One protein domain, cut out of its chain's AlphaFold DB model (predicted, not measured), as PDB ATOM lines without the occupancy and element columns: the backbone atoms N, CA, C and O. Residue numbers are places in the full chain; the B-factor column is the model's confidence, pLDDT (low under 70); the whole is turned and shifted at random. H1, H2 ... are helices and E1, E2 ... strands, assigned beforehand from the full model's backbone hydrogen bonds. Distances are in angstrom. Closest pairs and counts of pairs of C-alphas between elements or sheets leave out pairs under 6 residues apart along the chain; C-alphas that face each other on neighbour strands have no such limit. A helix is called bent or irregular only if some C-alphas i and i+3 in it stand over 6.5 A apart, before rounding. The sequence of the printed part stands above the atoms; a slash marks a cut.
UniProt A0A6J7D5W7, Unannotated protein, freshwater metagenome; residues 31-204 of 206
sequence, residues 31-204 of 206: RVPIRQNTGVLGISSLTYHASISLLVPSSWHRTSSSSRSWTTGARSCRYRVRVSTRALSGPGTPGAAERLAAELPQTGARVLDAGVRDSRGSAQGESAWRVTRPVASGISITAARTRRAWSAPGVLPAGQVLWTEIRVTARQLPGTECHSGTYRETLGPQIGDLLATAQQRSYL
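This is residues 31 to 204 of the 206 residues of the protein "Unannotated protein" of freshwater metagenome (UniProt A0A6J7D5W7). A twisted wall of strands curls round one long helix, H2, and the short helix H1 packs on the wall's outer side, away from H2. Six strands, in the order E3 E4 E8 E7 E6 E5, make the larger sheet; E1, E2 and E9 make a smaller one that meets it only at a point, between E1 and E4. Both sheets are antiparallel. The 174 printed residues hold, along the chain, E1 E2 E3 E4 H1 E5 E6 E7 E8 H2 E9, a mixed class of helices and strands. The whole is compact, with a radius of gyration of the C-alphas of 16.6 A and spans of 53 by 37 by 29 A.

Start with the hairpin of E1, residues 31 to 41, and E2, residues 43 to 57; there N 34 and O 52 are 2.7 A apart. The next hairpin is E3, residues 69 to 74, with E4, residues 77 to 91, where N 72 and O 79 are 3.0 A apart. C-alphas 41 and 88, 4.3 A apart, show where E1 and E4 meet only at a point. Go on through H1, residues 96 to 103, to a meander, each strand the antiparallel neighbour of the one before: E5, residues 111 to 117, E6, 127 to 132, E7, 140 to 149, and E8, 160 to 172. Look for N 115 and O 129 at 3.0 A, N 130 and O 144 at 2.9 A, and N 145 and O 166 at 2.8 A. E8 is also the neighbour of E4, with N 84 and O 167 at 2.9 A. H1 is on the larger sheet, over E7, at a height over the sheet of 7.2 A; its closest C-alphas to E6 are those of Ala 97 and Ala 128, 5.1 A. H2, residues 180 to 196, stands only just at that sheet's level, with a height over the sheet of 3.6 A; the C-alphas of Leu 112 and Gly 188, its closest to E5, are 5.2 A apart. H2 only grazes the smaller sheet, where E9, residues 199 to 204, pairs with E2: N 51 and O 201 are 2.9 A apart. Every O i to N i+4 pair is within hydrogen-bond range in H1, and 10 of 13 in H2.

Find C-alpha 31 at (-51.897, -8.414, 285.927); from there E1 runs 27.7 A, bending by 65 degrees at residue 38. E2 spans 35.1 A, E4 40.4 A, E7 28.7 A and E8 37.2 A. H2 begins at C-alpha 180, (-63.978, -4.459, 311.189), and spans 22.6 A; it is only just irregular, with C-alphas 185 and 188 6.6 A apart. E9 ends at C-alpha 204, (-70.499, -7.906, 269.965).

The C-alphas of Ser 76 and Gly 154 are the two farthest apart, 53.6 A. The printed part has no cut, and its one long link joins E2 to E3. Look for low confidence at residues 119 to 124, where pLDDT is under 70; the mean of the printed part is 91.3.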
ATOM      1  N   ARG A  31     -50.927  -8.560 287.011       95.12
ATOM      2  CA  ARG A  31     -51.897  -8.414 285.927       95.12
ATOM      3  C   ARG A  31     -52.548  -9.761 285.633       95.12
ATOM      4  O   ARG A  31     -51.867 -10.705 285.245       95.12
ATOM      5  N   VAL A  32     -53.870  -9.837 285.761       94.12
ATOM      6  CA  VAL A  32     -54.644 -11.050 285.474       94.12
ATOM      7  C   VAL A  32     -55.536 -10.822 284.252       94.12
ATOM      8  O   VAL A  32     -56.513 -10.070 284.344       94.12
ATOM      9  N   PRO A  33     -55.241 -11.468 283.109       94.44
ATOM     10  CA  PRO A  33     -56.116 -11.428 281.951       94.44
ATOM     11  C   PRO A  33     -57.333 -12.337 282.154       94.44
ATOM     12  O   PRO A  33     -57.231 -13.474 282.617       94.44
ATOM     13  N   ILE A  34     -58.497 -11.841 281.755       92.31
ATOM     14  CA  ILE A  34     -59.769 -12.550 281.742       92.31
ATOM     15  C   ILE A  34     -60.348 -12.430 280.337       92.31
ATOM     16  O   ILE A  34     -60.721 -11.345 279.896       92.31
ATOM     17  N   ARG A  35     -60.448 -13.565 279.644       92.62
ATOM     18  CA  ARG A  35     -61.205 -13.677 278.397       92.62
ATOM     19  C   ARG A  35     -62.588 -14.232 278.696       92.62
ATOM     20  O   ARG A  35     -62.726 -15.162 279.496       92.62
ATOM     21  N   GLN A  36     -63.608 -13.653 278.083       89.44
ATOM     22  CA  GLN A  36     -64.980 -14.117 278.213       89.44
ATOM     23  C   GLN A  36     -65.703 -14.024 276.879       89.44
ATOM     24  O   GLN A  36     -65.654 -12.986 276.228       89.44
ATOM     25  N   ASN A  37     -66.443 -15.086 276.578       93.75
ATOM     26  CA  ASN A  37     -67.495 -15.113 275.578       93.75
ATOM     27  C   ASN A  37     -68.785 -15.475 276.325       93.75
ATOM     28  O   ASN A  37     -68.800 -16.463 277.062       93.75
ATOM     29  N   THR A  38     -69.819 -14.646 276.243       92.19
ATOM     30  CA  THR A  38     -71.095 -14.870 276.944       92.19
ATOM     31  C   THR A  38     -72.243 -14.271 276.153       92.19
ATOM     32  O   THR A  38     -72.040 -13.277 275.466       92.19
ATOM     33  N   GLY A  39     -73.452 -14.808 276.299       94.75
ATOM     34  CA  GLY A  39     -74.650 -14.136 275.797       94.75
ATOM     35  C   GLY A  39     -74.872 -12.784 276.483       94.75
ATOM     36  O   GLY A  39     -74.464 -12.591 277.638       94.75
ATOM     37  N   VAL A  40     -75.520 -11.857 275.778       95.25
ATOM     38  CA  VAL A  40     -76.005 -10.597 276.355       95.25
ATOM     39  C   VAL A  40     -77.321 -10.862 277.080       95.25
ATOM     40  O   VAL A  40     -78.308 -11.284 276.482       95.25
ATOM     41  N   LEU A  41     -77.370 -10.602 278.387       93.69
ATOM     42  CA  LEU A  41     -78.618 -10.748 279.138       93.69
ATOM     43  C   LEU A  41     -79.681  -9.792 278.574       93.69
ATOM     44  O   LEU A  41     -79.438  -8.590 278.459       93.69
ATOM     45  N   GLY A  42     -80.846 -10.344 278.231       89.31
ATOM     46  CA  GLY A  42     -81.947  -9.625 277.584       89.31
ATOM     47  C   GLY A  42     -81.955  -9.699 276.052       89.31
ATOM     48  O   GLY A  42     -82.947  -9.291 275.461       89.31
ATOM     49  N   ILE A  43     -80.903 -10.227 275.405       92.06
ATOM     50  CA  ILE A  43     -80.841 -10.400 273.943       92.06
ATOM     51  C   ILE A  43     -80.118 -11.715 273.608       92.06
ATOM     52  O   ILE A  43     -78.891 -11.787 273.618       92.06
ATOM     53  N   SER A  44     -80.877 -12.770 273.303       91.06
ATOM     54  CA  SER A  44     -80.341 -14.125 273.084       91.06
ATOM     55  C   SER A  44     -79.515 -14.285 271.806       91.06
ATOM     56  O   SER A  44     -78.663 -15.166 271.753       91.06
ATOM     57  N   SER A  45     -79.739 -13.438 270.799       93.12
ATOM     58  CA  SER A  45     -79.029 -13.461 269.516       93.12
ATOM     59  C   SER A  45     -77.678 -12.747 269.543       93.12
ATOM     60  O   SER A  45     -77.065 -12.598 268.496       93.12
ATOM     61  N   LEU A  46     -77.218 -12.248 270.696       94.56
ATOM     62  CA  LEU A  46     -75.953 -11.526 270.789       94.56
ATOM     63  C   LEU A  46     -74.955 -12.253 271.676       94.56
ATOM     64  O   LEU A  46     -75.215 -12.526 272.852       94.56
ATOM     65  N   THR A  47     -73.760 -12.452 271.129       95.06
ATOM     66  CA  THR A  47     -72.588 -12.879 271.884       95.06
ATOM     67  C   THR A  47     -71.698 -11.681 272.179       95.06
ATOM     68  O   THR A  47     -71.326 -10.890 271.316       95.06
ATOM     69  N   TYR A  48     -71.344 -11.548 273.448       94.31
ATOM     70  CA  TYR A  48     -70.429 -10.552 273.957       94.31
ATOM     71  C   TYR A  48     -69.051 -11.163 274.185       94.31
ATOM     72  O   TYR A  48     -68.881 -12.092 274.984       94.31
ATOM     73  N   HIS A  49     -68.062 -10.581 273.516       94.44
ATOM     74  CA  HIS A  49     -66.660 -10.938 273.640       94.44
ATOM     75  C   HIS A  49     -65.930  -9.866 274.440       94.44
ATOM     76  O   HIS A  49     -65.966  -8.683 274.093       94.44
ATOM     77  N   ALA A  50     -65.231 -10.271 275.497       92.31
ATOM     78  CA  ALA A  50     -64.452  -9.366 276.328       92.31
ATOM     79  C   ALA A  50     -63.053  -9.884 276.633       92.31
ATOM     80  O   ALA A  50     -62.846 -11.046 276.983       92.31
ATOM     81  N   SER A  51     -62.109  -8.948 276.589       94.38
ATOM     82  CA  SER A  51     -60.779  -9.073 277.164       94.38
ATOM     83  C   SER A  51     -60.654  -8.054 278.288       94.38
ATOM     84  O   SER A  51     -60.581  -6.846 278.046       94.38
ATOM     85  N   ILE A  52     -60.642  -8.550 279.518       94.00
ATOM     86  CA  ILE A  52     -60.515  -7.764 280.741       94.00
ATOM     87  C   ILE A  52     -59.126  -8.010 281.323       94.00
ATOM     88  O   ILE A  52     -58.637  -9.134 281.327       94.00
ATOM     89  N   SER A  53     -58.478  -6.962 281.812       95.81
ATOM     90  CA  SER A  53     -57.210  -7.040 282.527       95.81
ATOM     91  C   SER A  53     -57.405  -6.415 283.898       95.81
ATOM     92  O   SER A  53     -57.699  -5.223 283.996       95.81
ATOM     93  N   LEU A  54     -57.251  -7.224 284.943       95.81
ATOM     94  CA  LEU A  54     -57.339  -6.789 286.335       95.81
ATOM     95  C   LEU A  54     -55.943  -6.628 286.924       95.81
ATOM     96  O   LEU A  54     -55.053  -7.416 286.603       95.81
ATOM     97  N   LEU A  55     -55.771  -5.650 287.808       96.31
ATOM     98  CA  LEU A  55     -54.621  -5.580 288.701       96.31
ATOM     99  C   LEU A  55     -55.053  -6.157 290.047       96.31
ATOM    100  O   LEU A  55     -55.869  -5.573 290.753       96.31
ATOM    101  N   VAL A  56     -54.564  -7.355 290.353       95.88
ATOM    102  CA  VAL A  56     -54.881  -8.068 291.593       95.88
ATOM    103  C   VAL A  56     -53.698  -7.910 292.546       95.88
ATOM    104  O   VAL A  56     -52.566  -8.070 292.085       95.88
ATOM    105  N   PRO A  57     -53.896  -7.623 293.844       95.44
ATOM    106  CA  PRO A  57     -52.785  -7.566 294.790       95.44
ATOM    107  C   PRO A  57     -51.953  -8.855 294.756       95.44
ATOM    108  O   PRO A  57     -52.506  -9.956 294.751       95.44
ATOM    109  N   SER A  58     -50.625  -8.730 294.739       94.88
ATOM    110  CA  SER A  58     -49.703  -9.880 294.693       94.88
ATOM    111  C   SER A  58     -49.841 -10.807 295.911       94.88
ATOM    112  O   SER A  58     -49.561 -11.999 295.819       94.88
ATOM    113  N   SER A  59     -50.333 -10.274 297.030       93.56
ATOM    114  CA  SER A  59     -50.634 -11.005 298.264       93.56
ATOM    115  C   SER A  59     -51.864 -11.916 298.173       93.56
ATOM    116  O   SER A  59     -52.130 -12.691 299.091       93.56
ATOM    117  N   TRP A  60     -52.647 -11.837 297.095       95.31
ATOM    118  CA  TRP A  60     -53.801 -12.707 296.895       95.31
ATOM    119  C   TRP A  60     -53.371 -14.013 296.233       95.31
ATOM    120  O   TRP A  60     -52.898 -14.046 295.097       95.31
ATOM    121  N   HIS A  61     -53.631 -15.128 296.905       94.94
ATOM    122  CA  HIS A  61     -53.281 -16.448 296.397       94.94
ATOM    123  C   HIS A  61     -54.413 -17.002 295.543       94.94
ATOM    124  O   HIS A  61     -55.532 -17.193 296.016       94.94
ATOM    125  N   ARG A  62     -54.142 -17.264 294.266       94.50
ATOM    126  CA  ARG A  62     -55.139 -17.825 293.351       94.50
ATOM    127  C   ARG A  62     -55.511 -19.248 293.781       94.50
ATOM    128  O   ARG A  62     -54.631 -20.040 294.099       94.50
ATOM    129  N   THR A  63     -56.799 -19.592 293.776       92.12
ATOM    130  CA  THR A  63     -57.248 -20.931 294.218       92.12
ATOM    131  C   THR A  63     -56.889 -22.033 293.221       92.12
ATOM    132  O   THR A  63     -56.786 -23.190 293.607       92.12
ATOM    133  N   SER A  64     -56.753 -21.692 291.939       88.31
ATOM    134  CA  SER A  64     -56.183 -22.542 290.893       88.31
ATOM    135  C   SER A  64     -55.678 -21.666 289.744       88.31
ATOM    136  O   SER A  64     -56.044 -20.495 289.644       88.31
ATOM    137  N   SER A  65     -54.858 -22.213 288.847       81.31
ATOM    138  CA  SER A  65     -54.305 -21.471 287.701       81.31
ATOM    139  C   SER A  65     -55.378 -20.914 286.752       81.31
ATOM    140  O   SER A  65     -55.177 -19.858 286.152       81.31
ATOM    141  N   SER A  66     -56.531 -21.580 286.645       77.69
ATOM    142  CA  SER A  66     -57.645 -21.189 285.771       77.69
ATOM    143  C   SER A  66     -58.771 -20.441 286.491       77.69
ATOM    144  O   SER A  66     -59.600 -19.807 285.833       77.69
ATOM    145  N   SER A  67     -58.825 -20.461 287.828       86.12
ATOM    146  CA  SER A  67     -59.941 -19.854 288.556       86.12
ATOM    147  C   SER A  67     -59.918 -18.331 288.473       86.12
ATOM    148  O   SER A  67     -58.871 -17.687 288.402       86.12
ATOM    149  N   ARG A  68     -61.097 -17.719 288.551       93.00
ATOM    150  CA  ARG A  68     -61.248 -16.289 288.858       93.00
ATOM    151  C   ARG A  68     -61.505 -16.134 290.352       93.00
ATOM    152  O   ARG A  68     -62.499 -15.543 290.772       93.00
ATOM    153  N   SER A  69     -60.706 -16.823 291.162       96.38
ATOM    154  CA  SER A  69     -60.908 -16.906 292.603       96.38
ATOM    155  C   SER A  69     -59.586 -16.888 293.347       96.38
ATOM    156  O   SER A  69     -58.618 -17.524 292.932       96.38
ATOM    157  N   TRP A  70     -59.573 -16.182 294.470       97.06
ATOM    158  CA  TRP A  70     -58.399 -15.982 295.302       97.06
ATOM    159  C   TRP A  70     -58.736 -16.193 296.770       97.06
ATOM    160  O   TRP A  70     -59.876 -16.003 297.194       97.06
ATOM    161  N   THR A  71     -57.730 -16.564 297.545       95.81
ATOM    162  CA  THR A  71     -57.720 -16.461 298.998       95.81
ATOM    163  C   THR A  71     -56.806 -15.321 299.420       95.81
ATOM    164  O   THR A  71     -55.710 -15.184 298.884       95.81
ATOM    165  N   THR A  72     -57.250 -14.519 300.379       94.31
ATOM    166  CA  THR A  72     -56.502 -13.366 300.900       94.31
ATOM    167  C   THR A  72     -56.761 -13.183 302.396       94.31
ATOM    168  O   THR A  72     -57.684 -13.801 302.937       94.31
ATOM    169  N   GLY A  73     -55.969 -12.332 303.044       89.81
ATOM    170  CA  GLY A  73     -56.019 -12.048 304.477       89.81
ATOM    171  C   GLY A  73     -54.996 -12.840 305.300       89.81
ATOM    172  O   GLY A  73     -54.291 -13.711 304.790       89.81
ATOM    173  N   ALA A  74     -54.907 -12.510 306.588       86.06
ATOM    174  CA  ALA A  74     -54.027 -13.179 307.545       86.06
ATOM    175  C   ALA A  74     -54.586 -14.553 307.962       86.06
ATOM    176  O   ALA A  74     -55.758 -14.843 307.743       86.06
ATOM    177  N   ARG A  75     -53.783 -15.406 308.621       83.38
ATOM    178  CA  ARG A  75     -54.234 -16.744 309.071       83.38
ATOM    179  C   ARG A  75     -55.531 -16.710 309.892       83.38
ATOM    180  O   ARG A  75     -56.378 -17.576 309.685       83.38
ATOM    181  N   SER A  76     -55.683 -15.718 310.769       84.94
ATOM    182  CA  SER A  76     -56.845 -15.543 311.650       84.94
ATOM    183  C   SER A  76     -58.092 -15.013 310.940       84.94
ATOM    184  O   SER A  76     -59.196 -15.304 311.384       84.94
ATOM    185  N   CYS A  77     -57.934 -14.309 309.815       89.62
ATOM    186  CA  CYS A  77     -59.019 -13.695 309.056       89.62
ATOM    187  C   CYS A  77     -58.771 -13.854 307.554       89.62
ATOM    188  O   CYS A  77     -58.005 -13.097 306.952       89.62
ATOM    189  N   ARG A  78     -59.430 -14.846 306.943       93.06
ATOM    190  CA  ARG A  78     -59.257 -15.160 305.520       93.06
ATOM    191  C   ARG A  78     -60.544 -14.992 304.745       93.06
ATOM    192  O   ARG A  78     -61.625 -15.350 305.208       93.06
ATOM    193  N   TYR A  79     -60.396 -14.560 303.503       95.06
ATOM    194  CA  TYR A  79     -61.492 -14.399 302.564       95.06
ATOM    195  C   TYR A  79     -61.261 -15.226 301.317       95.06
ATOM    196  O   TYR A  79     -60.135 -15.351 300.841       95.06
ATOM    197  N   ARG A  80     -62.351 -15.727 300.745       96.25
ATOM    198  CA  ARG A  80     -62.412 -16.181 299.361       96.25
ATOM    199  C   ARG A  80     -63.018 -15.079 298.510       96.25
ATOM    200  O   ARG A  80     -64.201 -14.775 298.655       96.25
ATOM    201  N   VAL A  81     -62.217 -14.527 297.610       97.62
ATOM    202  CA  VAL A  81     -62.638 -13.547 296.611       97.62
ATOM    203  C   VAL A  81     -62.953 -14.270 295.308       97.62
ATOM    204  O   VAL A  81     -62.200 -15.145 294.889       97.62
ATOM    205  N   ARG A  82     -64.061 -13.924 294.656       97.69
ATOM    206  CA  ARG A  82     -64.443 -14.422 293.332       97.69
ATOM    207  C   ARG A  82     -64.774 -13.259 292.422       97.69
ATOM    208  O   ARG A  82     -65.541 -12.383 292.819       97.69
ATOM    209  N   VAL A  83     -64.251 -13.307 291.204       97.31
ATOM    210  CA  VAL A  83     -64.571 -12.351 290.148       97.31
ATOM    211  C   VAL A  83     -65.428 -13.024 289.087       97.31
ATOM    212  O   VAL A  83     -65.081 -14.088 288.571       97.31
ATOM    213  N   SER A  84     -66.527 -12.379 288.725       95.31
ATOM    214  CA  SER A  84     -67.340 -12.744 287.569       95.31
ATOM    215  C   SER A  84     -67.616 -11.518 286.717       95.31
ATOM    216  O   SER A  84     -67.383 -10.382 287.119       95.31
ATOM    217  N   THR A  85     -68.042 -11.752 285.488       94.25
ATOM    218  CA  THR A  85     -68.188 -10.710 284.481       94.25
ATOM    219  C   THR A  85     -69.441 -11.019 283.678       94.25
ATOM    220  O   THR A  85     -69.731 -12.190 283.422       94.25
ATOM    221  N   ARG A  86     -70.226 -10.003 283.324       94.50
ATOM    222  CA  ARG A  86     -71.447 -10.177 282.525       94.50
ATOM    223  C   ARG A  86     -71.694  -8.982 281.617       94.50
ATOM    224  O   ARG A  86     -71.225  -7.881 281.897       94.50
ATOM    225  N   ALA A  87     -72.449  -9.222 280.556       95.12
ATOM    226  CA  ALA A  87     -72.975  -8.196 279.673       95.12
ATOM    227  C   ALA A  87     -74.497  -8.264 279.670       95.12
ATOM    228  O   ALA A  87     -75.075  -9.349 279.749       95.12
ATOM    229  N   LEU A  88     -75.138  -7.108 279.614       94.94
ATOM    230  CA  LEU A  88     -76.588  -6.996 279.664       94.94
ATOM    231  C   LEU A  88     -77.054  -5.792 278.850       94.94
ATOM    232  O   LEU A  88     -76.363  -4.776 278.777       94.94
ATOM    233  N   SER A  89     -78.238  -5.913 278.266       94.69
ATOM    234  CA  SER A  89     -78.950  -4.782 277.684       94.69
ATOM    235  C   SER A  89     -79.743  -4.073 278.778       94.69
ATOM    236  O   SER A  89     -80.369  -4.720 279.620       94.69
ATOM    237  N   GLY A  90     -79.703  -2.747 278.797       93.62
ATOM    238  CA  GLY A  90     -80.547  -1.945 279.682       93.62
ATOM    239  C   GLY A  90     -80.731  -0.524 279.158       93.62
ATOM    240  O   GLY A  90     -80.054  -0.138 278.205       93.62
ATOM    241  N   PRO A  91     -81.600   0.286 279.784       92.88
ATOM    242  CA  PRO A  91     -81.712   1.697 279.437       92.88
ATOM    243  C   PRO A  91     -80.368   2.414 279.645       92.88
ATOM    244  O   PRO A  91     -79.577   2.040 280.516       92.88
ATOM    245  N   GLY A  92     -80.104   3.435 278.826       85.81
ATOM    246  CA  GLY A  92     -78.901   4.272 278.943       85.81
ATOM    247  C   GLY A  92     -78.927   5.258 280.113       85.81
ATOM    248  O   GLY A  92     -77.884   5.799 280.469       85.81
ATOM    249  N   THR A  93     -80.105   5.470 280.697       85.31
ATOM    250  CA  THR A  93     -80.341   6.303 281.876       85.31
ATOM    251  C   THR A  93     -81.095   5.490 282.935       85.31
ATOM    252  O   THR A  93     -82.022   4.760 282.575       85.31
ATOM    253  N   PRO A  94     -80.751   5.616 284.227       88.06
ATOM    254  CA  PRO A  94     -79.736   6.520 284.771       88.06
ATOM    255  C   PRO A  94     -78.296   6.027 284.495       88.06
ATOM    256  O   PRO A  94     -78.111   4.977 283.875       88.06
ATOM    257  N   GLY A  95     -77.294   6.823 284.881       90.75
ATOM    258  CA  GLY A  95     -75.877   6.582 284.600       90.75
ATOM    259  C   GLY A  95     -75.290   5.358 285.309       90.75
ATOM    260  O   GLY A  95     -75.978   4.581 285.983       90.75
ATOM    261  N   ALA A  96     -73.982   5.153 285.141       93.50
ATOM    262  CA  ALA A  96     -73.286   3.996 285.698       93.50
ATOM    263  C   ALA A  96     -73.339   3.993 287.236       93.50
ATOM    264  O   ALA A  96     -73.511   2.936 287.856       93.50
ATOM    265  N   ALA A  97     -73.193   5.170 287.847       94.44
ATOM    266  CA  ALA A  97     -73.170   5.338 289.295       94.44
ATOM    267  C   ALA A  97     -74.532   5.032 289.929       94.44
ATOM    268  O   ALA A  97     -74.612   4.227 290.861       94.44
ATOM    269  N   GLU A  98     -75.610   5.606 289.398       94.88
ATOM    270  CA  GLU A  98     -76.972   5.393 289.888       94.88
ATOM    271  C   GLU A  98     -77.407   3.943 289.704       94.88
ATOM    272  O   GLU A  98     -78.010   3.356 290.603       94.88
ATOM    273  N   ARG A  99     -77.047   3.327 288.570       94.12
ATOM    274  CA  ARG A  99     -77.300   1.905 288.332       94.12
ATOM    275  C   ARG A  99     -76.663   1.040 289.424       94.12
ATOM    276  O   ARG A  99     -77.319   0.144 289.951       94.12
ATOM    277  N   LEU A 100     -75.409   1.310 289.792       96.19
ATOM    278  CA  LEU A 100     -74.743   0.583 290.877       96.19
ATOM    279  C   LEU A 100     -75.315   0.901 292.254       96.19
ATOM    280  O   LEU A 100     -75.347   0.013 293.102       96.19
ATOM    281  N   ALA A 101     -75.753   2.135 292.498       96.38
ATOM    282  CA  ALA A 101     -76.404   2.500 293.751       96.38
ATOM    283  C   ALA A 101     -77.734   1.754 293.930       96.38
ATOM    284  O   ALA A 101     -78.000   1.256 295.019       96.38
ATOM    285  N   ALA A 102     -78.525   1.607 292.862       95.81
ATOM    286  CA  ALA A 102     -79.759   0.825 292.885       95.81
ATOM    287  C   ALA A 102     -79.491  -0.670 293.121       95.81
ATOM    288  O   ALA A 102     -80.220  -1.335 293.853       95.81
ATOM    289  N   GLU A 103     -78.428  -1.205 292.520       94.94
ATOM    290  CA  GLU A 103     -78.113  -2.627 292.617       94.94
ATOM    291  C   GLU A 103     -77.420  -3.023 293.933       94.94
ATOM    292  O   GLU A 103     -77.631  -4.116 294.461       94.94
ATOM    293  N   LEU A 104     -76.591  -2.131 294.477       96.75
ATOM    294  CA  LEU A 104     -75.868  -2.302 295.735       96.75
ATOM    295  C   LEU A 104     -76.282  -1.183 296.713       96.75
ATOM    296  O   LEU A 104     -75.478  -0.288 297.008       96.75
ATOM    297  N   PRO A 105     -77.517  -1.246 297.262       96.69
ATOM    298  CA  PRO A 105     -78.189  -0.126 297.933       96.69
ATOM    299  C   PRO A 105     -77.681   0.164 299.351       96.69
ATOM    300  O   PRO A 105     -78.329   0.861 300.124       96.69
ATOM    301  N   GLN A 106     -76.522  -0.374 299.730       96.69
ATOM    302  CA  GLN A 106     -75.940  -0.107 301.043       96.69
ATOM    303  C   GLN A 106     -75.477   1.350 301.137       96.69
ATOM    304  O   GLN A 106     -74.996   1.913 300.153       96.69
ATOM    305  N   THR A 107     -75.576   1.942 302.325       95.69
ATOM    306  CA  THR A 107     -75.232   3.348 302.591       95.69
ATOM    307  C   THR A 107     -74.312   3.491 303.808       95.69
ATOM    308  O   THR A 107     -74.067   2.533 304.552       95.69
ATOM    309  N   GLY A 108     -73.750   4.692 303.989       94.56
ATOM    310  CA  GLY A 108     -72.897   5.041 305.125       94.56
ATOM    311  C   GLY A 108     -71.731   4.071 305.312       94.56
ATOM    312  O   GLY A 108     -71.047   3.698 304.363       94.56
ATOM    313  N   ALA A 109     -71.550   3.592 306.542       92.56
ATOM    314  CA  ALA A 109     -70.435   2.733 306.943       92.56
ATOM    315  C   ALA A 109     -70.421   1.331 306.276       92.56
ATOM    316  O   ALA A 109     -69.524   0.518 306.530       92.56
ATOM    317  N   ARG A 110     -71.445   1.004 305.479       94.56
ATOM    318  CA  ARG A 110     -71.546  -0.238 304.702       94.56
ATOM    319  C   ARG A 110     -71.066  -0.079 303.263       94.56
ATOM    320  O   ARG A 110     -70.870  -1.095 302.600       94.56
ATOM    321  N   VAL A 111     -70.841   1.147 302.799       96.94
ATOM    322  CA  VAL A 111     -70.077   1.424 301.580       96.94
ATOM    323  C   VAL A 111     -68.609   1.458 301.981       96.94
ATOM    324  O   VAL A 111     -68.215   2.262 302.817       96.94
ATOM    325  N   LEU A 112     -67.832   0.512 301.464       96.88
ATOM    326  CA  LEU A 112     -66.416   0.366 301.803       96.88
ATOM    327  C   LEU A 112     -65.524   1.161 300.850       96.88
ATOM    328  O   LEU A 112     -64.482   1.642 301.266       96.88
ATOM    329  N   ASP A 113     -65.943   1.268 299.592       97.81
ATOM    330  CA  ASP A 113     -65.321   2.100 298.570       97.81
ATOM    331  C   ASP A 113     -66.332   2.352 297.438       97.81
ATOM    332  O   ASP A 113     -67.236   1.541 297.207       97.81
ATOM    333  N   ALA A 114     -66.213   3.477 296.744       97.81
ATOM    334  CA  ALA A 114     -67.001   3.791 295.560       97.81
ATOM    335  C   ALA A 114     -66.333   4.905 294.757       97.81
ATOM    336  O   ALA A 114     -65.710   5.804 295.317       97.81
ATOM    337  N   GLY A 115     -66.553   4.905 293.449       96.75
ATOM    338  CA  GLY A 115     -66.091   6.000 292.618       96.75
ATOM    339  C   GLY A 115     -66.666   5.976 291.219       96.75
ATOM    340  O   GLY A 115     -67.265   4.996 290.767       96.75
ATOM    341  N   VAL A 116     -66.471   7.098 290.542       95.19
ATOM    342  CA  VAL A 116     -66.834   7.310 289.147       95.19
ATOM    343  C   VAL A 116     -65.570   7.698 288.402       95.19
ATOM    344  O   VAL A 116     -64.734   8.454 288.894       95.19
ATOM    345  N   ARG A 117     -65.416   7.151 287.203       89.94
ATOM    346  CA  ARG A 117     -64.421   7.582 286.239       89.94
ATOM    347  C   ARG A 117     -65.146   7.980 284.971       89.94
ATOM    348  O   ARG A 117     -65.592   7.121 284.201       89.94
ATOM    349  N   ASP A 118     -65.190   9.286 284.765       80.00
ATOM    350  CA  ASP A 118     -65.566   9.872 283.497       80.00
ATOM    351  C   ASP A 118     -64.492   9.566 282.462       80.00
ATOM    352  O   ASP A 118     -63.318   9.906 282.623       80.00
ATOM    353  N   SER A 119     -64.908   8.973 281.354       65.25
ATOM    354  CA  SER A 119     -64.067   8.843 280.172       65.25
ATOM    355  C   SER A 119     -64.389  10.003 279.224       65.25
ATOM    356  O   SER A 119     -64.876   9.774 278.119       65.25
ATOM    357  N   ARG A 120     -64.213  11.264 279.659       54.31
ATOM    358  CA  ARG A 120     -64.474  12.425 278.782       54.31
ATOM    359  C   ARG A 120     -63.634  12.279 277.506       54.31
ATOM    360  O   ARG A 120     -62.415  12.186 277.578       54.31
ATOM    361  N   GLY A 121     -64.302  12.195 276.354       52.59
ATOM    362  CA  GLY A 121     -63.676  12.001 275.037       52.59
ATOM    363  C   GLY A 121     -63.497  10.545 274.583       52.59
ATOM    364  O   GLY A 121     -63.078  10.313 273.452       52.59
ATOM    365  N   SER A 122     -63.838   9.548 275.404       55.72
ATOM    366  CA  SER A 122     -63.823   8.141 274.997       55.72
ATOM    367  C   SER A 122     -65.230   7.667 274.636       55.72
ATOM    368  O   SER A 122     -66.183   7.838 275.397       55.72
ATOM    369  N   ALA A 123     -65.346   6.976 273.500       56.44
ATOM    370  CA  ALA A 123     -66.569   6.301 273.053       56.44
ATOM    371  C   ALA A 123     -67.100   5.241 274.049       56.44
ATOM    372  O   ALA A 123     -68.128   4.615 273.803       56.44
ATOM    373  N   GLN A 124     -66.387   5.004 275.157       61.19
ATOM    374  CA  GLN A 124     -66.673   3.978 276.161       61.19
ATOM    375  C   GLN A 124     -67.436   4.525 277.385       61.19
ATOM    376  O   GLN A 124     -67.707   3.758 278.302       61.19
ATOM    377  N   GLY A 125     -67.808   5.812 277.393       73.00
ATOM    378  CA  GLY A 125     -68.734   6.400 278.369       73.00
ATOM    379  C   GLY A 125     -68.244   6.426 279.823       73.00
ATOM    380  O   GLY A 125     -67.093   6.119 280.137       73.00
ATOM    381  N   GLU A 126     -69.135   6.836 280.722       87.19
ATOM    382  CA  GLU A 126     -68.922   6.812 282.170       87.19
ATOM    383  C   GLU A 126     -68.744   5.367 282.677       87.19
ATOM    384  O   GLU A 126     -69.430   4.433 282.241       87.19
ATOM    385  N   SER A 127     -67.820   5.174 283.622       92.81
ATOM    386  CA  SER A 127     -67.729   3.940 284.402       92.81
ATOM    387  C   SER A 127     -67.778   4.245 285.888       92.81
ATOM    388  O   SER A 127     -67.169   5.207 286.338       92.81
ATOM    389  N   ALA A 128     -68.449   3.401 286.658       96.56
ATOM    390  CA  ALA A 128     -68.541   3.543 288.104       96.56
ATOM    391  C   ALA A 128     -68.230   2.214 288.779       96.56
ATOM    392  O   ALA A 128     -68.421   1.151 288.182       96.56
ATOM    393  N   TRP A 129     -67.763   2.261 290.021       98.44
ATOM    394  CA  TRP A 129     -67.627   1.090 290.877       98.44
ATOM    395  C   TRP A 129     -68.168   1.368 292.272       98.44
ATOM    396  O   TRP A 129     -68.236   2.509 292.731       98.44
ATOM    397  N   ARG A 130     -68.574   0.296 292.946       98.50
ATOM    398  CA  ARG A 130     -69.107   0.346 294.302       98.50
ATOM    399  C   ARG A 130     -68.781  -0.950 295.025       98.50
ATOM    400  O   ARG A 130     -69.015  -2.031 294.487       98.50
ATOM    401  N   VAL A 131     -68.263  -0.832 296.241       98.62
ATOM    402  CA  VAL A 131     -67.880  -1.920 297.141       98.62
ATOM    403  C   VAL A 131     -68.708  -1.794 298.409       98.62
ATOM    404  O   VAL A 131     -68.668  -0.777 299.097       98.62
ATOM    405  N   THR A 132     -69.473  -2.829 298.736       97.88
ATOM    406  CA  THR A 132     -70.415  -2.791 299.857       97.88
ATOM    407  C   THR A 132     -70.315  -4.021 300.740       97.88
ATOM    408  O   THR A 132     -70.003  -5.117 300.275       97.88
ATOM    409  N   ARG A 133     -70.637  -3.853 302.020       95.62
ATOM    410  CA  ARG A 133     -70.859  -4.942 302.968       95.62
ATOM    411  C   ARG A 133     -72.363  -5.066 303.242       95.62
ATOM    412  O   ARG A 133     -72.873  -4.248 304.010       95.62
ATOM    413  N   PRO A 134     -73.075  -6.063 302.686       92.56
ATOM    414  CA  PRO A 134     -74.480  -6.278 303.024       92.56
ATOM    415  C   PRO A 134     -74.660  -6.670 304.499       92.56
ATOM    416  O   PRO A 134     -73.727  -7.131 305.171       92.56
ATOM    417  N   VAL A 135     -75.880  -6.497 305.007       86.31
ATOM    418  CA  VAL A 135     -76.293  -7.027 306.312       86.31
ATOM    419  C   VAL A 135     -76.565  -8.523 306.147       86.31
ATOM    420  O   VAL A 135     -77.522  -8.918 305.493       86.31
ATOM    421  N   ALA A 136     -75.680  -9.354 306.690       82.25
ATOM    422  CA  ALA A 136     -75.774 -10.810 306.648       82.25
ATOM    423  C   ALA A 136     -75.161 -11.407 307.924       82.25
ATOM    424  O   ALA A 136     -74.370 -10.741 308.597       82.25
ATOM    425  N   SER A 137     -75.473 -12.673 308.220       75.25
ATOM    426  CA  SER A 137     -74.985 -13.419 309.397       75.25
ATOM    427  C   SER A 137     -73.472 -13.707 309.400       75.25
ATOM    428  O   SER A 137     -72.963 -14.326 310.326       75.25
ATOM    429  N   GLY A 138     -72.727 -13.228 308.400       82.56
ATOM    430  CA  GLY A 138     -71.270 -13.322 308.325       82.56
ATOM    431  C   GLY A 138     -70.657 -12.152 307.558       82.56
ATOM    432  O   GLY A 138     -71.364 -11.294 307.015       82.56
ATOM    433  N   ILE A 139     -69.323 -12.091 307.492       88.56
ATOM    434  CA  ILE A 139     -68.649 -11.032 306.733       88.56
ATOM    435  C   ILE A 139     -68.584 -11.426 305.259       88.56
ATOM    436  O   ILE A 139     -67.850 -12.324 304.840       88.56
ATOM    437  N   SER A 140     -69.366 -10.701 304.466       93.81
ATOM    438  CA  SER A 140     -69.315 -10.735 303.013       93.81
ATOM    439  C   SER A 140     -69.179  -9.325 302.455       93.81
ATOM    440  O   SER A 140     -69.648  -8.361 303.056       93.81
ATOM    441  N   ILE A 141     -68.508  -9.215 301.316       96.50
ATOM    442  CA  ILE A 141     -68.407  -7.997 300.522       96.50
ATOM    443  C   ILE A 141     -68.973  -8.319 299.147       96.50
ATOM    444  O   ILE A 141     -68.609  -9.333 298.542       96.50
ATOM    445  N   THR A 142     -69.832  -7.438 298.653       98.00
ATOM    446  CA  THR A 142     -70.317  -7.446 297.278       98.00
ATOM    447  C   THR A 142     -69.884  -6.151 296.628       98.00
ATOM    448  O   THR A 142     -70.147  -5.066 297.150       98.00
ATOM    449  N   ALA A 143     -69.228  -6.269 295.484       98.50
ATOM    450  CA  ALA A 143     -68.819  -5.127 294.701       98.50
ATOM    451  C   ALA A 143     -69.099  -5.341 293.224       98.50
ATOM    452  O   ALA A 143     -69.129  -6.472 292.727       98.50
ATOM    453  N   ALA A 144     -69.266  -4.234 292.521       98.44
ATOM    454  CA  ALA A 144     -69.377  -4.242 291.083       98.44
ATOM    455  C   ALA A 144     -68.763  -2.978 290.493       98.44
ATOM    456  O   ALA A 144     -68.801  -1.908 291.095       98.44
ATOM    457  N   ARG A 145     -68.221  -3.122 289.287       97.69
ATOM    458  CA  ARG A 145     -67.980  -2.031 288.350       97.69
ATOM    459  C   ARG A 145     -68.926  -2.193 287.184       97.69
ATOM    460  O   ARG A 145     -69.007  -3.292 286.641       97.69
ATOM    461  N   THR A 146     -69.568  -1.111 286.768       95.81
ATOM    462  CA  THR A 146     -70.343  -1.062 285.529       95.81
ATOM    463  C   THR A 146     -69.783   0.005 284.604       95.81
ATOM    464  O   THR A 146     -69.249   1.024 285.047       95.81
ATOM    465  N   ARG A 147     -69.880  -0.246 283.304       93.00
ATOM    466  CA  ARG A 147     -69.617   0.750 282.267       93.00
ATOM    467  C   ARG A 147     -70.512   0.500 281.069       93.00
ATOM    468  O   ARG A 147     -70.857  -0.655 280.789       93.00
ATOM    469  N   ARG A 148     -70.802   1.562 280.328       90.81
ATOM    470  CA  ARG A 148     -71.388   1.437 278.997       90.81
ATOM    471  C   ARG A 148     -70.331   0.876 278.046       90.81
ATOM    472  O   ARG A 148     -69.176   1.287 278.060       90.81
ATOM    473  N   ALA A 149     -70.699  -0.102 277.237       88.62
ATOM    474  CA  ALA A 149     -69.864  -0.591 276.154       88.62
ATOM    475  C   ALA A 149     -70.395  -0.078 274.818       88.62
ATOM    476  O   ALA A 149     -71.584   0.199 274.660       88.62
ATOM    477  N   TRP A 150     -69.481   0.064 273.865       86.94
ATOM    478  CA  TRP A 150     -69.839   0.427 272.507       86.94
ATOM    479  C   TRP A 150     -70.606  -0.719 271.834       86.94
ATOM    480  O   TRP A 150     -70.275  -1.893 272.012       86.94
ATOM    481  N   SER A 151     -71.605  -0.355 271.040       88.25
ATOM    482  CA  SER A 151     -72.340  -1.233 270.136       88.25
ATOM    483  C   SER A 151     -72.588  -0.476 268.836       88.25
ATOM    484  O   SER A 151     -72.841   0.732 268.874       88.25
ATOM    485  N   ALA A 152     -72.551  -1.171 267.700       88.38
ATOM    486  CA  ALA A 152     -72.919  -0.556 266.432       88.38
ATOM    487  C   ALA A 152     -74.407  -0.126 266.438       88.38
ATOM    488  O   ALA A 152     -75.221  -0.748 267.137       88.38
ATOM    489  N   PRO A 153     -74.780   0.926 265.685       87.38
ATOM    490  CA  PRO A 153     -76.179   1.318 265.517       87.38
ATOM    491  C   PRO A 153     -77.045   0.146 265.034       87.38
ATOM    492  O   PRO A 153     -76.608  -0.646 264.204       87.38
ATOM    493  N   GLY A 154     -78.263   0.019 265.567       89.00
ATOM    494  CA  GLY A 154     -79.216  -1.032 265.184       89.00
ATOM    495  C   GLY A 154     -78.967  -2.420 265.789       89.00
ATOM    496  O   GLY A 154     -79.822  -3.288 265.658       89.00
ATOM    497  N   VAL A 155     -77.845  -2.642 266.490       92.06
ATOM    498  CA  VAL A 155     -77.561  -3.933 267.152       92.06
ATOM    499  C   VAL A 155     -78.417  -4.143 268.403       92.06
ATOM    500  O   VAL A 155     -78.810  -5.265 268.707       92.06
ATOM    501  N   LEU A 156     -78.685  -3.068 269.146       93.25
ATOM    502  CA  LEU A 156     -79.512  -3.094 270.352       93.25
ATOM    503  C   LEU A 156     -80.885  -2.469 270.066       93.25
ATOM    504  O   LEU A 156     -80.966  -1.573 269.220       93.25
ATOM    505  N   PRO A 157     -81.946  -2.872 270.792       93.62
ATOM    506  CA  PRO A 157     -83.248  -2.221 270.691       93.62
ATOM    507  C   PRO A 157     -83.171  -0.715 270.974       93.62
ATOM    508  O   PRO A 157     -82.293  -0.242 271.702       93.62
ATOM    509  N   ALA A 158     -84.117   0.051 270.430       92.38
ATOM    510  CA  ALA A 158     -84.174   1.494 270.643       92.38
ATOM    511  C   ALA A 158     -84.192   1.849 272.145       92.38
ATOM    512  O   ALA A 158     -84.876   1.212 272.947       92.38
ATOM    513  N   GLY A 159     -83.403   2.857 272.533       90.50
ATOM    514  CA  GLY A 159     -83.265   3.302 273.928       90.50
ATOM    515  C   GLY A 159     -82.413   2.392 274.826       90.50
ATOM    516  O   GLY A 159     -82.142   2.755 275.974       90.50
ATOM    517  N   GLN A 160     -81.956   1.242 274.324       94.12
ATOM    518  CA  GLN A 160     -81.086   0.331 275.060       94.12
ATOM    519  C   GLN A 160     -79.608   0.619 274.788       94.12
ATOM    520  O   GLN A 160     -79.203   1.070 273.716       94.12
ATOM    521  N   VAL A 161     -78.778   0.312 275.778       92.44
ATOM    522  CA  VAL A 161     -77.322   0.335 275.690       92.44
ATOM    523  C   VAL A 161     -76.760  -0.965 276.245       92.44
ATOM    524  O   VAL A 161     -77.377  -1.632 277.080       92.44
ATOM    525  N   LEU A 162     -75.561  -1.317 275.792       93.38
ATOM    526  CA  LEU A 162     -74.832  -2.444 276.341       93.38
ATOM    527  C   LEU A 162     -74.147  -2.006 277.634       93.38
ATOM    528  O   LEU A 162     -73.267  -1.146 277.620       93.38
ATOM    529  N   TRP A 163     -74.507  -2.638 278.740       94.12
ATOM    530  CA  TRP A 163     -73.807  -2.512 280.008       94.12
ATOM    531  C   TRP A 163     -72.896  -3.712 280.213       94.12
ATOM    532  O   TRP A 163     -73.264  -4.862 279.967       94.12
ATOM    533  N   THR A 164     -71.696  -3.439 280.701       93.94
ATOM    534  CA  THR A 164     -70.719  -4.474 281.032       93.94
ATOM    535  C   THR A 164     -70.339  -4.346 282.485       93.94
ATOM    536  O   THR A 164     -69.973  -3.259 282.935       93.94
ATOM    537  N   GLU A 165     -70.426  -5.457 283.202       96.06
ATOM    538  CA  GLU A 165     -70.263  -5.485 284.643       96.06
ATOM    539  C   GLU A 165     -69.157  -6.458 285.043       96.06
ATOM    540  O   GLU A 165     -69.135  -7.613 284.610       96.06
ATOM    541  N   ILE A 166     -68.259  -5.994 285.910       97.19
ATOM    542  CA  ILE A 166     -67.293  -6.822 286.633       97.19
ATOM    543  C   ILE A 166     -67.794  -6.904 288.065       97.19
ATOM    544  O   ILE A 166     -67.939  -5.880 288.725       97.19
ATOM    545  N   ARG A 167     -68.058  -8.111 288.550       97.94
ATOM    546  CA  ARG A 167     -68.549  -8.376 289.901       97.94
ATOM    547  C   ARG A 167     -67.466  -9.016 290.731       97.94
ATOM    548  O   ARG A 167     -66.773  -9.919 290.267       97.94
ATOM    549  N   VAL A 168     -67.384  -8.597 291.983       98.25
ATOM    550  CA  VAL A 168     -66.508  -9.187 292.985       98.25
ATOM    551  C   VAL A 168     -67.371  -9.589 294.168       98.25
ATOM    552  O   VAL A 168     -68.154  -8.798 294.688       98.25
ATOM    553  N   THR A 169     -67.220 -10.830 294.609       97.81
ATOM    554  CA  THR A 169     -67.741 -11.266 295.906       97.81
ATOM    555  C   THR A 169     -66.570 -11.691 296.763       97.81
ATOM    556  O   THR A 169     -65.718 -12.441 296.298       97.81
ATOM    557  N   ALA A 170     -66.518 -11.231 298.005       96.81
ATOM    558  CA  ALA A 170     -65.596 -11.755 298.997       96.81
ATOM    559  C   ALA A 170     -66.402 -12.338 300.149       96.81
ATOM    560  O   ALA A 170     -67.296 -11.684 300.679       96.81
ATOM    561  N   ARG A 171     -66.115 -13.581 300.524       95.25
ATOM    562  CA  ARG A 171     -66.746 -14.240 301.669       95.25
ATOM    563  C   ARG A 171     -65.673 -14.695 302.633       95.25
ATOM    564  O   ARG A 171     -64.691 -15.296 302.202       95.25
ATOM    565  N   GLN A 172     -65.869 -14.411 303.911       93.44
ATOM    566  CA  GLN A 172     -65.039 -14.956 304.977       93.44
ATOM    567  C   GLN A 172     -65.025 -16.491 304.901       93.44
ATOM    568  O   GLN A 172     -66.051 -17.118 304.619       93.44
ATOM    569  N   LEU A 173     -63.854 -17.095 305.095       92.12
ATOM    570  CA  LEU A 173     -63.726 -18.547 305.165       92.12
ATOM    571  C   LEU A 173     -64.229 -19.060 306.526       92.12
ATOM    572  O   LEU A 173     -63.983 -18.404 307.542       92.12
ATOM    573  N   PRO A 174     -64.890 -20.233 306.577       88.25
ATOM    574  CA  PRO A 174     -65.295 -20.848 307.840       88.25
ATOM    575  C   PRO A 174     -64.115 -21.026 308.804       88.25
ATOM    576  O   PRO A 174     -62.991 -21.280 308.364       88.25
ATOM    577  N   GLY A 175     -64.373 -20.897 310.108       84.62
ATOM    578  CA  GLY A 175     -63.356 -21.076 311.151       84.62
ATOM    579  C   GLY A 175     -62.316 -19.953 311.234       84.62
ATOM    580  O   GLY A 175     -61.255 -20.149 311.817       84.62
ATOM    581  N   THR A 176     -62.586 -18.794 310.629       83.69
ATOM    582  CA  THR A 176     -61.769 -17.583 310.793       83.69
ATOM    583  C   THR A 176     -62.594 -16.512 311.487       83.69
ATOM    584  O   THR A 176     -63.810 -16.492 311.308       83.69
ATOM    585  N   GLU A 177     -61.965 -15.624 312.250       84.00
ATOM    586  CA  GLU A 177     -62.620 -14.479 312.883       84.00
ATOM    587  C   GLU A 177     -62.062 -13.198 312.273       84.00
ATOM    588  O   GLU A 177     -60.855 -12.968 312.241       84.00
ATOM    589  N   CYS A 178     -62.952 -12.374 311.740       84.12
ATOM    590  CA  CYS A 178     -62.581 -11.155 311.052       84.12
ATOM    591  C   CYS A 178     -63.189  -9.958 311.770       84.12
ATOM    592  O   CYS A 178     -64.406  -9.874 311.930       84.12
ATOM    593  N   HIS A 179     -62.347  -9.003 312.152       82.38
ATOM    594  CA  HIS A 179     -62.795  -7.751 312.751       82.38
ATOM    595  C   HIS A 179     -63.003  -6.673 311.683       82.38
ATOM    596  O   HIS A 179     -62.616  -6.823 310.518       82.38
ATOM    597  N   SER A 180     -63.643  -5.572 312.081       75.31
ATOM    598  CA  SER A 180     -63.978  -4.459 311.189       75.31
ATOM    599  C   SER A 180     -62.774  -3.878 310.455       75.31
ATOM    600  O   SER A 180     -62.905  -3.596 309.264       75.31
ATOM    601  N   GLY A 181     -61.621  -3.772 311.124       77.75
ATOM    602  CA  GLY A 181     -60.390  -3.238 310.536       77.75
ATOM    603  C   GLY A 181     -59.975  -3.980 309.264       77.75
ATOM    604  O   GLY A 181     -59.785  -3.365 308.223       77.75
ATOM    605  N   THR A 182     -59.971  -5.319 309.266       81.25
ATOM    606  CA  THR A 182     -59.473  -6.091 308.113       81.25
ATOM    607  C   THR A 182     -60.308  -5.889 306.847       81.25
ATOM    608  O   THR A 182     -59.759  -5.659 305.766       81.25
ATOM    609  N   TYR A 183     -61.641  -5.963 306.940       85.62
ATOM    610  CA  TYR A 183     -62.463  -5.799 305.739       85.62
ATOM    611  C   TYR A 183     -62.626  -4.339 305.325       85.62
ATOM    612  O   TYR A 183     -62.758  -4.071 304.132       85.62
ATOM    613  N   ARG A 184     -62.671  -3.407 306.284       89.81
ATOM    614  CA  ARG A 184     -62.936  -1.995 306.001       89.81
ATOM    615  C   ARG A 184     -61.688  -1.269 305.525       89.81
ATOM    616  O   ARG A 184     -61.785  -0.506 304.579       89.81
ATOM    617  N   GLU A 185     -60.552  -1.503 306.168       90.06
ATOM    618  CA  GLU A 185     -59.330  -0.720 305.945       90.06
ATOM    619  C   GLU A 185     -58.423  -1.360 304.893       90.06
ATOM    620  O   GLU A 185     -57.580  -0.686 304.316       90.06
ATOM    621  N   THR A 186     -58.585  -2.660 304.617       92.12
ATOM    622  CA  THR A 186     -57.730  -3.376 303.658       92.12
ATOM    623  C   THR A 186     -58.525  -3.982 302.509       92.12
ATOM    624  O   THR A 186     -58.345  -3.588 301.359       92.12
ATOM    625  N   LEU A 187     -59.410  -4.947 302.781       94.25
ATOM    626  CA  LEU A 187     -60.025  -5.726 301.699       94.25
ATOM    627  C   LEU A 187     -60.975  -4.892 300.825       94.25
ATOM    628  O   LEU A 187     -60.974  -5.055 299.607       94.25
ATOM    629  N   GLY A 188     -61.783  -4.019 301.433       96.25
ATOM    630  CA  GLY A 188     -62.683  -3.109 300.726       96.25
ATOM    631  C   GLY A 188     -61.936  -2.212 299.733       96.25
ATOM    632  O   GLY A 188     -62.211  -2.323 298.536       96.25
ATOM    633  N   PRO A 189     -60.951  -1.417 300.192       96.00
ATOM    634  CA  PRO A 189     -60.098  -0.604 299.325       96.00
ATOM    635  C   PRO A 189     -59.380  -1.409 298.233       96.00
ATOM    636  O   PRO A 189     -59.421  -1.023 297.074       96.00
ATOM    637  N   GLN A 190     -58.821  -2.586 298.546       96.44
ATOM    638  CA  GLN A 190     -58.164  -3.432 297.535       96.44
ATOM    639  C   GLN A 190     -59.121  -3.916 296.432       96.44
ATOM    640  O   GLN A 190     -58.734  -4.012 295.266       96.44
ATOM    641  N   ILE A 191     -60.369  -4.249 296.781       98.06
ATOM    642  CA  ILE A 191     -61.408  -4.581 295.794       98.06
ATOM    643  C   ILE A 191     -61.774  -3.338 294.973       98.06
ATOM    644  O   ILE A 191     -61.974  -3.449 293.762       98.06
ATOM    645  N   GLY A 192     -61.843  -2.181 295.628       97.88
ATOM    646  CA  GLY A 192     -62.015  -0.870 295.012       97.88
ATOM    647  C   GLY A 192     -60.987  -0.595 293.924       97.88
ATOM    648  O   GLY A 192     -61.348  -0.447 292.758       97.88
ATOM    649  N   ASP A 193     -59.704  -0.664 294.275       96.94
ATOM    650  CA  ASP A 193     -58.577  -0.468 293.359       96.94
ATOM    651  C   ASP A 193     -58.586  -1.463 292.196       96.94
ATOM    652  O   ASP A 193     -58.402  -1.078 291.037       96.94
ATOM    653  N   LEU A 194     -58.858  -2.744 292.473       97.25
ATOM    654  CA  LEU A 194     -58.992  -3.779 291.443       97.25
ATOM    655  C   LEU A 194     -60.063  -3.402 290.410       97.25
ATOM    656  O   LEU A 194     -59.864  -3.595 289.207       97.25
ATOM    657  N   LEU A 195     -61.202  -2.870 290.862       97.69
ATOM    658  CA  LEU A 195     -62.296  -2.441 289.992       97.69
ATOM    659  C   LEU A 195     -61.966  -1.130 289.272       97.69
ATOM    660  O   LEU A 195     -62.139  -1.048 288.055       97.69
ATOM    661  N   ALA A 196     -61.451  -0.132 289.987       95.75
ATOM    662  CA  ALA A 196     -61.091   1.174 289.450       95.75
ATOM    663  C   ALA A 196     -60.001   1.079 288.369       95.75
ATOM    664  O   ALA A 196     -59.992   1.850 287.408       95.75
ATOM    665  N   THR A 197     -59.082   0.120 288.484       94.56
ATOM    666  CA  THR A 197     -57.981  -0.089 287.527       94.56
ATOM    667  C   THR A 197     -58.298  -1.107 286.429       94.56
ATOM    668  O   THR A 197     -57.486  -1.302 285.522       94.56
ATOM    669  N   ALA A 198     -59.483  -1.727 286.452       94.88
ATOM    670  CA  ALA A 198     -59.866  -2.734 285.474       94.88
ATOM    671  C   ALA A 198     -59.910  -2.164 284.046       94.88
ATOM    672  O   ALA A 198     -60.730  -1.304 283.704       94.88
ATOM    673  N   GLN A 199     -59.068  -2.713 283.174       93.00
ATOM    674  CA  GLN A 199     -59.072  -2.400 281.748       93.00
ATOM    675  C   GLN A 199     -59.956  -3.400 281.011       93.00
ATOM    676  O   GLN A 199     -59.914  -4.595 281.292       93.00
ATOM    677  N   GLN A 200     -60.746  -2.931 280.048       91.06
ATOM    678  CA  GLN A 200     -61.641  -3.793 279.282       91.06
ATOM    679  C   GLN A 200     -61.713  -3.353 277.822       91.06
ATOM    680  O   GLN A 200     -61.993  -2.189 277.516       91.06
ATOM    681  N   ARG A 201     -61.540  -4.326 276.931       89.94
ATOM    682  CA  ARG A 201     -61.862  -4.244 275.505       89.94
ATOM    683  C   ARG A 201     -62.963  -5.248 275.208       89.94
ATOM    684  O   ARG A 201     -62.955  -6.340 275.775       89.94
ATOM    685  N   SER A 202     -63.904  -4.872 274.357       90.56
ATOM    686  CA  SER A 202     -65.053  -5.719 274.067       90.56
ATOM    687  C   SER A 202     -65.689  -5.406 272.727       90.56
ATOM    688  O   SER A 202     -65.601  -4.270 272.266       90.56
ATOM    689  N   TYR A 203     -66.358  -6.402 272.157       90.19
ATOM    690  CA  TYR A 203     -67.169  -6.286 270.949       90.19
ATOM    691  C   TYR A 203     -68.350  -7.265 271.008       90.19
ATOM    692  O   TYR A 203     -68.383  -8.165 271.854       90.19
ATOM    693  N   LEU A 204     -69.327  -7.051 270.131       92.12
ATOM    694  CA  LEU A 204     -70.499  -7.906 269.965       92.12
ATOM    695  C   LEU A 204     -70.412  -8.671 268.645       92.12
ATOM    696  O   LEU A 204     -69.884  -8.144 267.666       92.12
TER     697      LEU A 204